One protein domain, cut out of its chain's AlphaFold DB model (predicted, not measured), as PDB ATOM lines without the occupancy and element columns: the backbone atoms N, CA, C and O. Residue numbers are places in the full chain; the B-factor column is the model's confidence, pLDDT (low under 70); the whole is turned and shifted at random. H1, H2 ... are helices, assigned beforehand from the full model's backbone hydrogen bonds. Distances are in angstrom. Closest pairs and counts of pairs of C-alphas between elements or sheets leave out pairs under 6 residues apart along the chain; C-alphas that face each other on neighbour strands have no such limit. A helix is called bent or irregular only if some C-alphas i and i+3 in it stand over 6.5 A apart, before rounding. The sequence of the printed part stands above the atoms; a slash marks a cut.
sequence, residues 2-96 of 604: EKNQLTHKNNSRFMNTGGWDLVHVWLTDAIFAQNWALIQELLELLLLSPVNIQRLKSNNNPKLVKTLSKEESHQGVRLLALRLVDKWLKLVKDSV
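AT A GLANCE: This is residues 2 to 96 of the 604 residues of the protein "Ppp1r10_1 protein" of Fopius arisanus (UniProt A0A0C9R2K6). Four helices, H1b, H2, H5 and H4, make a small four-sided bundle, each touching the next round the ring; the short H3 sits at one end, by the end of H5, and H1a runs off from H1b as an arm round a sharp corner. The 95 printed residues hold five named helices, H1 to H5 in chain order, and no named strand: all helix. The whole is compact, with a radius of gyration of the C-alphas of 13.0 A and spans of 36 by 29 by 24 A.

IN THESE COORDINATES: Find C-alpha 2 at (6.494, 50.541, 137.912), where H1, residues 2 to 32, begins. By its hydrogen bonds it was assigned as one helix, but it is bent: C-alphas 17 and 20 are 8.2 A apart. Its arms are H1a, residues 2 to 17, 22.8 A, and H1b, residues 20 to 32, 18.5 A. Next come H2, residues 36 to 47, 16.3 A; H3, residues 53 to 58, 8.8 A; and H4, residues 61 to 68, 10.6 A. H5, residues 75 to 94, runs 28.5 A to C-alpha 94 at (15.960, 43.808, 113.416).

HOW THE PARTS SIT: Start at H1b: it forms a helical hairpin with H2, opposite ways at a shallow tilt of 26 degrees, the closest C-alphas being those of Ala 30 and Ile 39, 6.0 A. H2 touches residues 76 to 84 of H5, Gln 40 to Val 77 closest at 5.3 A between C-alphas. H4 and H5 are a helical hairpin at a steep tilt of 40 degrees. H1b and H5 are apart. H1a is about perpendicular to H1b, at 84 degrees. In H1a, H1b, H2, H3, H4 and H5 every O i to N i+4 pair is within hydrogen-bond range.

THE WHOLE: The C-alphas farthest apart, Glu 2 and Ser 73, are 37.9 A apart. The printed part has no cut and no long link. Look for pLDDT under 70 at residues 2 to 5 and 95 to 96.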
ATOM      1  N   GLU A   2       5.944  49.172 137.927       63.62
ATOM      2  CA  GLU A   2       6.494  50.541 137.912       63.62
ATOM      3  C   GLU A   2       8.006  50.675 138.193       63.62
ATOM      4  O   GLU A   2       8.702  51.323 137.411       63.62
ATOM      5  N   LYS A   3       8.545  49.997 139.223       61.81
ATOM      6  CA  LYS A   3       9.992  50.010 139.546       61.81
ATOM      7  C   LYS A   3      10.876  49.722 138.318       61.81
ATOM      8  O   LYS A   3      11.859  50.423 138.095       61.81
ATOM      9  N   ASN A   4      10.487  48.771 137.464       65.94
ATOM     10  CA  ASN A   4      11.250  48.413 136.262       65.94
ATOM     11  C   ASN A   4      11.199  49.516 135.191       65.94
ATOM     12  O   ASN A   4      12.190  49.743 134.499       65.94
ATOM     13  N   GLN A   5      10.076  50.237 135.073       69.62
ATOM     14  CA  GLN A   5       9.966  51.379 134.158       69.62
ATOM     15  C   GLN A   5      10.835  52.552 134.627       69.62
ATOM     16  O   GLN A   5      11.505  53.181 133.808       69.62
ATOM     17  N   LEU A   6      10.880  52.816 135.939       74.50
ATOM     18  CA  LEU A   6      11.737  53.852 136.517       74.50
ATOM     19  C   LEU A   6      13.226  53.536 136.301       74.50
ATOM     20  O   LEU A   6      13.962  54.392 135.809       74.50
ATOM     21  N   THR A   7      13.658  52.298 136.564       74.31
ATOM     22  CA  THR A   7      15.031  51.846 136.266       74.31
ATOM     23  C   THR A   7      15.357  51.981 134.778       74.31
ATOM     24  O   THR A   7      16.394  52.534 134.423       74.31
ATOM     25  N   HIS A   8      14.451  51.575 133.883       77.00
ATOM     26  CA  HIS A   8      14.645  51.714 132.437       77.00
ATOM     27  C   HIS A   8      14.752  53.188 131.986       77.00
ATOM     28  O   HIS A   8      15.611  53.534 131.171       77.00
ATOM     29  N   LYS A   9      13.931  54.081 132.558       81.06
ATOM     30  CA  LYS A   9      13.973  55.537 132.325       81.06
ATOM     31  C   LYS A   9      15.291  56.150 132.811       81.06
ATOM     32  O   LYS A   9      15.891  56.955 132.094       81.06
ATOM     33  N   ASN A  10      15.779  55.729 133.977       84.38
ATOM     34  CA  ASN A  10      17.049  56.180 134.545       84.38
ATOM     35  C   ASN A  10      18.254  55.675 133.731       84.38
ATOM     36  O   ASN A  10      19.119  56.478 133.379       84.38
ATOM     37  N   ASN A  11      18.266  54.399 133.328       83.69
ATOM     38  CA  ASN A  11      19.301  53.825 132.456       83.69
ATOM     39  C   ASN A  11      19.326  54.515 131.080       83.69
ATOM     40  O   ASN A  11      20.397  54.838 130.565       83.69
ATOM     41  N   SER A  12      18.154  54.815 130.507       85.25
ATOM     42  CA  SER A  12      18.035  55.601 129.271       85.25
ATOM     43  C   SER A  12      18.635  57.005 129.430       85.25
ATOM     44  O   SER A  12      19.454  57.426 128.609       85.25
ATOM     45  N   ARG A  13      18.319  57.710 130.529       88.38
ATOM     46  CA  ARG A  13      18.906  59.025 130.842       88.38
ATOM     47  C   ARG A  13      20.431  58.949 130.963       88.38
ATOM     48  O   ARG A  13      21.105  59.730 130.300       88.38
ATOM     49  N   PHE A  14      20.961  57.995 131.731       89.06
ATOM     50  CA  PHE A  14      22.404  57.780 131.909       89.06
ATOM     51  C   PHE A  14      23.129  57.531 130.578       89.06
ATOM     52  O   PHE A  14      24.136  58.176 130.280       89.06
ATOM     53  N   MET A  15      22.589  56.649 129.731       89.50
ATOM     54  CA  MET A  15      23.163  56.377 128.410       89.50
ATOM     55  C   MET A  15      23.120  57.616 127.501       89.50
ATOM     56  O   MET A  15      24.048  57.844 126.718       89.50
ATOM     57  N   ASN A  16      22.076  58.444 127.604       87.44
ATOM     58  CA  ASN A  16      21.958  59.701 126.859       87.44
ATOM     59  C   ASN A  16      22.927  60.788 127.358       87.44
ATOM     60  O   ASN A  16      23.422  61.554 126.539       87.44
ATOM     61  N   THR A  17      23.295  60.806 128.643       91.12
ATOM     62  CA  THR A  17      24.309  61.719 129.212       91.12
ATOM     63  C   THR A  17      25.748  61.184 129.109       91.12
ATOM     64  O   THR A  17      26.557  61.411 130.003       91.12
ATOM     65  N   GLY A  18      26.080  60.436 128.050       90.50
ATOM     66  CA  GLY A  18      27.441  59.926 127.802       90.50
ATOM     67  C   GLY A  18      27.846  58.668 128.587       90.50
ATOM     68  O   GLY A  18      28.966  58.186 128.424       90.50
ATOM     69  N   GLY A  19      26.948  58.074 129.384       92.88
ATOM     70  CA  GLY A  19      27.240  56.871 130.179       92.88
ATOM     71  C   GLY A  19      27.709  55.661 129.358       92.88
ATOM     72  O   GLY A  19      28.460  54.828 129.855       92.88
ATOM     73  N   TRP A  20      27.342  55.598 128.074       92.62
ATOM     74  CA  TRP A  20      27.802  54.574 127.126       92.62
ATOM     75  C   TRP A  20      29.322  54.581 126.906       92.62
ATOM     76  O   TRP A  20      29.939  53.520 126.794       92.62
ATOM     77  N   ASP A  21      29.931  55.767 126.873       93.12
ATOM     78  CA  ASP A  21      31.367  55.921 126.646       93.12
ATOM     79  C   ASP A  21      32.149  55.817 127.962       93.12
ATOM     80  O   ASP A  21      33.233  55.237 127.980       93.12
ATOM     81  N   LEU A  22      31.549  56.228 129.086       94.56
ATOM     82  CA  LEU A  22      32.071  55.940 130.428       94.56
ATOM     83  C   LEU A  22      32.167  54.425 130.685       94.56
ATOM     84  O   LEU A  22      33.212  53.940 131.110       94.56
ATOM     85  N   VAL A  23      31.117  53.666 130.347       94.94
ATOM     86  CA  VAL A  23      31.129  52.195 130.419       94.94
ATOM     87  C   VAL A  23      32.159  51.592 129.458       94.94
ATOM     88  O   VAL A  23      32.787  50.597 129.807       94.94
ATOM     89  N   HIS A  24      32.404  52.184 128.282       95.06
ATOM     90  CA  HIS A  24      33.477  51.717 127.395       95.06
ATOM     91  C   HIS A  24      34.872  51.919 128.008       95.06
ATOM     92  O   HIS A  24      35.684  50.992 127.936       95.06
ATOM     93  N   VAL A  25      35.147  53.076 128.620       96.31
ATOM     94  CA  VAL A  25      36.414  53.340 129.327       96.31
ATOM     95  C   VAL A  25      36.581  52.347 130.475       96.31
ATOM     96  O   VAL A  25      37.513  51.548 130.450       96.31
ATOM     97  N   TRP A  26      35.621  52.291 131.405       97.25
ATOM     98  CA  TRP A  26      35.692  51.401 132.567       97.25
ATOM     99  C   TRP A  26      35.774  49.918 132.196       97.25
ATOM    100  O   TRP A  26      36.513  49.184 132.841       97.25
ATOM    101  N   LEU A  27      35.089  49.466 131.139       96.50
ATOM    102  CA  LEU A  27      35.215  48.086 130.660       96.50
ATOM    103  C   LEU A  27      36.607  47.818 130.067       96.50
ATOM    104  O   LEU A  27      37.151  46.734 130.262       96.50
ATOM    105  N   THR A  28      37.206  48.791 129.376       96.56
ATOM    106  CA  THR A  28      38.571  48.666 128.835       96.56
ATOM    107  C   THR A  28      39.597  48.579 129.966       96.56
ATOM    108  O   THR A  28      40.435  47.677 129.962       96.56
ATOM    109  N   ASP A  29      39.480  49.455 130.964       97.38
ATOM    110  CA  ASP A  29      40.356  49.486 132.136       97.38
ATOM    111  C   ASP A  29      40.190  48.224 132.999       97.38
ATOM    112  O   ASP A  29      41.180  47.634 133.432       97.38
ATOM    113  N   ALA A  30      38.955  47.749 133.196       97.00
ATOM    114  CA  ALA A  30      38.667  46.530 133.951       97.00
ATOM    115  C   ALA A  30      39.211  45.269 133.258       97.00
ATOM    116  O   ALA A  30      39.761  44.403 133.937       97.00
ATOM    117  N   ILE A  31      39.124  45.185 131.921       95.62
ATOM    118  CA  ILE A  31      39.761  44.121 131.125       95.62
ATOM    119  C   ILE A  31      41.286  44.179 131.272       95.62
ATOM    120  O   ILE A  31      41.912  43.151 131.527       95.62
ATOM    121  N   PHE A  32      41.891  45.365 131.156       96.50
ATOM    122  CA  PHE A  32      43.341  45.533 131.298       96.50
ATOM    123  C   PHE A  32      43.841  45.167 132.707       96.50
ATOM    124  O   PHE A  32      44.874  44.514 132.848       96.50
ATOM    125  N   ALA A  33      43.079  45.524 133.743       97.06
ATOM    126  CA  ALA A  33      43.348  45.181 135.138       97.06
ATOM    127  C   ALA A  33      42.919  43.751 135.537       97.06
ATOM    128  O   ALA A  33      43.128  43.363 136.685       97.06
ATOM    129  N   GLN A  34      42.305  42.981 134.628       95.38
ATOM    130  CA  GLN A  34      41.724  41.649 134.877       95.38
ATOM    131  C   GLN A  34      40.732  41.611 136.061       95.38
ATOM    132  O   GLN A  34      40.607  40.610 136.767       95.38
ATOM    133  N   ASN A  35      40.001  42.708 136.288       96.56
ATOM    134  CA  ASN A  35      39.028  42.823 137.373       96.56
ATOM    135  C   ASN A  35      37.682  42.200 136.960       96.56
ATOM    136  O   ASN A  35      36.746  42.901 136.576       96.56
ATOM    137  N   TRP A  36      37.595  40.869 137.035       95.88
ATOM    138  CA  TRP A  36      36.423  40.099 136.597       95.88
ATOM    139  C   TRP A  36      35.111  40.497 137.284       95.88
ATOM    140  O   TRP A  36      34.075  40.486 136.624       95.88
ATOM    141  N   ALA A  37      35.154  40.917 138.553       95.75
ATOM    142  CA  ALA A  37      33.974  41.406 139.267       95.75
ATOM    143  C   ALA A  37      33.437  42.705 138.640       95.75
ATOM    144  O   ALA A  37      32.265  42.782 138.287       95.75
ATOM    145  N   LEU A  38      34.306  43.693 138.392       96.25
ATOM    146  CA  LEU A  38      33.906  44.930 137.712       96.25
ATOM    147  C   LEU A  38      33.460  44.675 136.260       96.25
ATOM    148  O   LEU A  38      32.521  45.308 135.787       96.25
ATOM    149  N   ILE A  39      34.088  43.728 135.553       96.56
ATOM    150  CA  ILE A  39      33.643  43.317 134.211       96.56
ATOM    151  C   ILE A  39      32.223  42.729 134.267       96.56
ATOM    152  O   ILE A  39      31.412  43.043 133.399       96.56
ATOM    153  N   GLN A  40      31.907  41.907 135.274       95.69
ATOM    154  CA  GLN A  40      30.572  41.337 135.461       95.69
ATOM    155  C   GLN A  40      29.516  42.427 135.702       95.69
ATOM    156  O   GLN A  40      28.567  42.507 134.924       95.69
ATOM    157  N   GLU A  41      29.724  43.316 136.677       95.56
ATOM    158  CA  GLU A  41      28.821  44.446 136.967       95.56
ATOM    159  C   GLU A  41      28.537  45.302 135.716       95.56
ATOM    160  O   GLU A  41      27.394  45.652 135.415       95.56
ATOM    161  N   LEU A  42      29.574  45.595 134.920       95.31
ATOM    162  CA  LEU A  42      29.435  46.366 133.680       95.31
ATOM    163  C   LEU A  42      28.666  45.602 132.587       95.31
ATOM    164  O   LEU A  42      27.913  46.220 131.832       95.31
ATOM    165  N   LEU A  43      28.812  44.276 132.491       95.31
ATOM    166  CA  LEU A  43      28.036  43.445 131.562       95.31
ATOM    167  C   LEU A  43      26.562  43.335 131.979       95.31
ATOM    168  O   LEU A  43      25.683  43.393 131.116       95.31
ATOM    169  N   GLU A  44      26.277  43.229 133.277       94.00
ATOM    170  CA  GLU A  44      24.908  43.204 133.805       94.00
ATOM    171  C   GLU A  44      24.214  44.564 133.619       94.00
ATOM    172  O   GLU A  44      23.101  44.621 133.089       94.00
ATOM    173  N   LEU A  45      24.912  45.677 133.876       92.25
ATOM    174  CA  LEU A  45      24.441  47.026 133.541       92.25
ATOM    175  C   LEU A  45      24.119  47.180 132.040       92.25
ATOM    176  O   LEU A  45      23.113  47.797 131.677       92.25
ATOM    177  N   LEU A  46      24.937  46.606 131.150       92.69
ATOM    178  CA  LEU A  46      24.698  46.615 129.699       92.69
ATOM    179  C   LEU A  46      23.515  45.717 129.281       92.69
ATOM    180  O   LEU A  46      22.796  46.057 128.334       92.69
ATOM    181  N   LEU A  47      23.257  44.616 129.995       91.19
ATOM    182  CA  LEU A  47      22.059  43.786 129.813       91.19
ATOM    183  C   LEU A  47      20.781  44.512 130.270       91.19
ATOM    184  O   LEU A  47      19.766  44.420 129.576       91.19
ATOM    185  N   LEU A  48      20.842  45.291 131.355       87.50
ATOM    186  CA  LEU A  48      19.735  46.105 131.887       87.50
ATOM    187  C   LEU A  48      19.523  47.448 131.157       87.50
ATOM    188  O   LEU A  48      18.562  48.170 131.439       87.50
ATOM    189  N   SER A  49      20.406  47.812 130.224       86.44
ATOM    190  CA  SER A  49      20.340  49.092 129.509       86.44
ATOM    191  C   SER A  49      19.591  49.007 128.165       86.44
ATOM    192  O   SER A  49      19.744  48.020 127.430       86.44
ATOM    193  N   PRO A  50      18.837  50.059 127.779       81.06
ATOM    194  CA  PRO A  50      18.341  50.229 126.415       81.06
ATOM    195  C   PRO A  50      19.491  50.623 125.477       81.06
ATOM    196  O   PRO A  50      19.912  51.779 125.413       81.06
ATOM    197  N   VAL A  51      20.024  49.639 124.750       82.06
ATOM    198  CA  VAL A  51      21.119  49.831 123.791       82.06
ATOM    199  C   VAL A  51      20.562  49.900 122.369       82.06
ATOM    200  O   VAL A  51      19.948  48.954 121.891       82.06
ATOM    201  N   ASN A  52      20.831  51.008 121.675       85.00
ATOM    202  CA  ASN A  52      20.411  51.232 120.289       85.00
ATOM    203  C   ASN A  52      21.548  50.923 119.303       85.00
ATOM    204  O   ASN A  52      22.725  51.089 119.623       85.00
ATOM    205  N   ILE A  53      21.209  50.586 118.057       86.94
ATOM    206  CA  ILE A  53      22.172  50.223 117.000       86.94
ATOM    207  C   ILE A  53      23.196  51.336 116.721       86.94
ATOM    208  O   ILE A  53      24.357  51.047 116.445       86.94
ATOM    209  N   GLN A  54      22.811  52.608 116.869       87.06
ATOM    210  CA  GLN A  54      23.744  53.740 116.762       87.06
ATOM    211  C   GLN A  54      24.852  53.698 117.833       87.06
ATOM    212  O   GLN A  54      25.997  54.023 117.541       87.06
ATOM    213  N   ARG A  55      24.544  53.227 119.050       88.38
ATOM    214  CA  ARG A  55      25.521  53.059 120.142       88.38
ATOM    215  C   ARG A  55      26.458  51.884 119.871       88.38
ATOM    216  O   ARG A  55      27.668  52.019 120.000       88.38
ATOM    217  N   LEU A  56      25.920  50.769 119.368       90.56
ATOM    218  CA  LEU A  56      26.720  49.621 118.911       90.56
ATOM    219  C   LEU A  56      27.693  49.982 117.771       90.56
ATOM    220  O   LEU A  56      28.706  49.311 117.594       90.56
ATOM    221  N   LYS A  57      27.398  51.034 116.999       88.94
ATOM    222  CA  LYS A  57      28.267  51.555 115.935       88.94
ATOM    223  C   LYS A  57      29.230  52.658 116.401       88.94
ATOM    224  O   LYS A  57      30.173  52.941 115.668       88.94
ATOM    225  N   SER A  58      29.026  53.279 117.569       86.62
ATOM    226  CA  SER A  58      29.788  54.472 117.975       86.62
ATOM    227  C   SER A  58      31.167  54.172 118.564       86.62
ATOM    228  O   SER A  58      32.062  55.004 118.449       86.62
ATOM    229  N   ASN A  59      31.361  53.010 119.197       86.62
ATOM    230  CA  ASN A  59      32.624  52.666 119.852       86.62
ATOM    231  C   ASN A  59      32.954  51.161 119.781       86.62
ATOM    232  O   ASN A  59      32.256  50.372 119.142       86.62
ATOM    233  N   ASN A  60      34.067  50.748 120.397       91.81
ATOM    234  CA  ASN A  60      34.564  49.372 120.306       91.81
ATOM    235  C   ASN A  60      33.964  48.414 121.355       91.81
ATOM    236  O   ASN A  60      34.373  47.252 121.395       91.81
ATOM    237  N   ASN A  61      32.989  48.843 122.166       92.38
ATOM    238  CA  ASN A  61      32.386  48.023 123.223       92.38
ATOM    239  C   ASN A  61      31.859  46.656 122.695       92.38
ATOM    240  O   ASN A  61      32.259  45.624 123.239       92.38
ATOM    241  N   PRO A  62      31.157  46.561 121.540       93.62
ATOM    242  CA  PRO A  62      30.767  45.265 120.963       93.62
ATOM    243  C   PRO A  62      31.924  44.342 120.563       93.62
ATOM    244  O   PRO A  62      31.734  43.130 120.475       93.62
ATOM    245  N   LYS A  63      33.131  44.878 120.334       94.44
ATOM    246  CA  LYS A  63      34.338  44.066 120.105       94.44
ATOM    247  C   LYS A  63      34.909  43.556 121.427       94.44
ATOM    248  O   LYS A  63      35.271  42.389 121.489       94.44
ATOM    249  N   LEU A  64      34.938  44.389 122.473       95.25
ATOM    250  CA  LEU A  64      35.391  43.996 123.815       95.25
ATOM    251  C   LEU A  64      34.530  42.861 124.381       95.25
ATOM    252  O   LEU A  64      35.061  41.817 124.750       95.25
ATOM    253  N   VAL A  65      33.202  43.008 124.349       95.44
ATOM    254  CA  VAL A  65      32.274  41.957 124.801       95.44
ATOM    255  C   VAL A  65      32.406  40.688 123.945       95.44
ATOM    256  O   VAL A  65      32.407  39.588 124.484       95.44
ATOM    257  N   LYS A  66      32.622  40.804 122.626       95.94
ATOM    258  CA  LYS A  66      32.869  39.645 121.742       95.94
ATOM    259  C   LYS A  66      34.250  38.985 121.930       95.94
ATOM    260  O   LYS A  66      34.452  37.858 121.474       95.94
ATOM    261  N   THR A  67      35.193  39.655 122.590       95.69
ATOM    262  CA  THR A  67      36.418  39.026 123.108       95.69
ATOM    263  C   THR A  67      36.110  38.301 124.417       95.69
ATOM    264  O   THR A  67      36.383  37.110 124.514       95.69
ATOM    265  N   LEU A  68      35.435  38.958 125.370       94.56
ATOM    266  CA  LEU A  68      35.009  38.351 126.640       94.56
ATOM    267  C   LEU A  68      34.112  37.114 126.456       94.56
ATOM    268  O   LEU A  68      34.223  36.156 127.211       94.56
ATOM    269  N   SER A  69      33.282  37.068 125.412       95.88
ATOM    270  CA  SER A  69      32.444  35.901 125.093       95.88
ATOM    271  C   SER A  69      33.242  34.678 124.604       95.88
ATOM    272  O   SER A  69      32.681  33.591 124.463       95.88
ATOM    273  N   LYS A  70      34.537  34.848 124.309       94.75
ATOM    274  CA  LYS A  70      35.499  33.781 123.979       94.75
ATOM    275  C   LYS A  70      36.480  33.488 125.115       94.75
ATOM    276  O   LYS A  70      37.229  32.522 125.018       94.75
ATOM    277  N   GLU A  71      36.504  34.329 126.142       90.94
ATOM    278  CA  GLU A  71      37.459  34.254 127.236       90.94
ATOM    279  C   GLU A  71      37.075  33.097 128.169       90.94
ATOM    280  O   GLU A  71      36.034  33.120 128.823       90.94
ATOM    281  N   GLU A  72      37.896  32.050 128.207       84.06
ATOM    282  CA  GLU A  72      37.629  30.848 129.014       84.06
ATOM    283  C   GLU A  72      37.976  31.055 130.502       84.06
ATOM    284  O   GLU A  72      37.481  30.338 131.372       84.06
ATOM    285  N   SER A  73      38.776  32.087 130.795       88.94
ATOM    286  CA  SER A  73      39.303  32.434 132.120       88.94
ATOM    287  C   SER A  73      38.231  32.690 133.189       88.94
ATOM    288  O   SER A  73      38.503  32.493 134.372       88.94
ATOM    289  N   HIS A  74      37.018  33.120 132.811       91.00
ATOM    290  CA  HIS A  74      35.948  33.417 133.770       91.00
ATOM    291  C   HIS A  74      34.541  33.144 133.201       91.00
ATOM    292  O   HIS A  74      33.934  33.984 132.530       91.00
ATOM    293  N   GLN A  75      33.979  31.973 133.517       92.94
ATOM    294  CA  GLN A  75      32.746  31.465 132.892       92.94
ATOM    295  C   GLN A  75      31.498  32.346 133.124       92.94
ATOM    296  O   GLN A  75      30.672  32.446 132.223       92.94
ATOM    297  N   GLY A  76      31.362  33.033 134.270       92.56
ATOM    298  CA  GLY A  76      30.226  33.940 134.534       92.56
ATOM    299  C   GLY A  76      30.174  35.109 133.540       92.56
ATOM    300  O   GLY A  76      29.291  35.175 132.687       92.56
ATOM    301  N   VAL A  77      31.199  35.968 133.583       95.56
ATOM    302  CA  VAL A  77      31.528  36.980 132.556       95.56
ATOM    303  C   VAL A  77      31.359  36.461 131.119       95.56
ATOM    304  O   VAL A  77      30.710  37.130 130.318       95.56
ATOM    305  N   ARG A  78      31.872  35.267 130.783       96.25
ATOM    306  CA  ARG A  78      31.727  34.664 129.444       96.25
ATOM    307  C   ARG A  78      30.259  34.437 129.059       96.25
ATOM    308  O   ARG A  78      29.857  34.812 127.959       96.25
ATOM    309  N   LEU A  79      29.450  33.855 129.950       96.06
ATOM    310  CA  LEU A  79      28.018  33.599 129.725       96.06
ATOM    311  C   LEU A  79      27.210  34.899 129.600       96.06
ATOM    312  O   LEU A  79      26.340  35.003 128.732       96.06
ATOM    313  N   LEU A  80      27.521  35.911 130.416       96.00
ATOM    314  CA  LEU A  80      26.923  37.246 130.314       96.00
ATOM    315  C   LEU A  80      27.289  37.924 128.987       96.00
ATOM    316  O   LEU A  80      26.415  38.453 128.301       96.00
ATOM    317  N   ALA A  81      28.557  37.845 128.582       96.75
ATOM    318  CA  ALA A  81      29.043  38.393 127.322       96.75
ATOM    319  C   ALA A  81      28.425  37.696 126.094       96.75
ATOM    320  O   ALA A  81      28.079  38.375 125.130       96.75
ATOM    321  N   LEU A  82      28.222  36.372 126.135       96.69
ATOM    322  CA  LEU A  82      27.482  35.629 125.103       96.69
ATOM    323  C   LEU A  82      26.032  36.129 124.990       96.69
ATOM    324  O   LEU A  82      25.632  36.595 123.924       96.69
ATOM    325  N   ARG A  83      25.282  36.148 126.104       96.06
ATOM    326  CA  ARG A  83      23.895  36.661 126.154       96.06
ATOM    327  C   ARG A  83      23.784  38.099 125.632       96.06
ATOM    328  O   ARG A  83      22.830  38.432 124.928       96.06
ATOM    329  N   LEU A  84      24.755  38.951 125.957       95.50
ATOM    330  CA  LEU A  84      24.796  40.347 125.523       95.50
ATOM    331  C   LEU A  84      25.117  40.482 124.024       95.50
ATOM    332  O   LEU A  84      24.469  41.270 123.336       95.50
ATOM    333  N   VAL A  85      26.045  39.675 123.493       95.00
ATOM    334  CA  VAL A  85      26.319  39.590 122.047       95.00
ATOM    335  C   VAL A  85      25.083  39.115 121.283       95.00
ATOM    336  O   VAL A  85      24.756  39.719 120.265       95.00
ATOM    337  N   ASP A  86      24.350  38.116 121.776       94.81
ATOM    338  CA  ASP A  86      23.122  37.639 121.129       94.81
ATOM    339  C   ASP A  86      21.999  38.686 121.162       94.81
ATOM    340  O   ASP A  86      21.344  38.922 120.141       94.81
ATOM    341  N   LYS A  87      21.816  39.389 122.294       93.00
ATOM    342  CA  LYS A  87      20.897  40.539 122.407       93.00
ATOM    343  C   LYS A  87      21.234  41.617 121.370       93.00
ATOM    344  O   LYS A  87      20.341  42.141 120.706       93.00
ATOM    345  N   TRP A  88      22.516  41.935 121.198       93.81
ATOM    346  CA  TRP A  88      22.985  42.935 120.235       93.81
ATOM    347  C   TRP A  88      22.918  42.460 118.776       93.81
ATOM    348  O   TRP A  88      22.609  43.261 117.897       93.81
ATOM    349  N   LEU A  89      23.143  41.172 118.500       92.38
ATOM    350  CA  LEU A  89      23.002  40.596 117.160       92.38
ATOM    351  C   LEU A  89      21.545  40.567 116.688       92.38
ATOM    352  O   LEU A  89      21.316  40.791 115.500       92.38
ATOM    353  N   LYS A  90      20.579  40.337 117.589       91.25
ATOM    354  CA  LYS A  90      19.144  40.499 117.293       91.25
ATOM    355  C   LYS A  90      18.851  41.946 116.894       91.25
ATOM    356  O   LYS A  90      18.583  42.193 115.726       91.25
ATOM    357  N   LEU A  91      19.129  42.909 117.779       90.19
ATOM    358  CA  LEU A  91      18.934  44.346 117.514       90.19
ATOM    359  C   LEU A  91      19.566  44.835 116.196       90.19
ATOM    360  O   LEU A  91      18.997  45.684 115.516       90.19
ATOM    361  N   VAL A  92      20.739  44.319 115.808       88.38
ATOM    362  CA  VAL A  92      21.366  44.659 114.518       88.38
ATOM    363  C   VAL A  92      20.600  44.067 113.330       88.38
ATOM    364  O   VAL A  92      20.413  44.785 112.348       88.38
ATOM    365  N   LYS A  93      20.131  42.813 113.405       88.19
ATOM    366  CA  LYS A  93      19.288  42.192 112.364       88.19
ATOM    367  C   LYS A  93      17.953  42.923 112.225       88.19
ATOM    368  O   LYS A  93      17.612  43.333 111.123       88.19
ATOM    369  N   ASP A  94      17.279  43.165 113.345       79.50
ATOM    370  CA  ASP A  94      15.960  43.808 113.416       79.50
ATOM    371  C   ASP A  94      15.990  45.265 112.895       79.50
ATOM    372  O   ASP A  94      14.964  45.834 112.537       79.50
ATOM    373  N   SER A  95      17.183  45.876 112.826       67.88
ATOM    374  CA  SER A  95      17.403  47.227 112.288       67.88
ATOM    375  C   SER A  95      17.639  47.307 110.778       67.88
ATOM    376  O   SER A  95      17.728  48.413 110.239       67.88
ATOM    377  N   VAL A  96      17.776  46.168 110.093       60.59
ATOM    378  CA  VAL A  96      17.781  46.127 108.630       60.59
ATOM    379  C   VAL A  96      16.321  46.028 108.192       60.59
ATOM    380  O   VAL A  96      15.718  44.977 108.403       60.59
TER     381      VAL A  96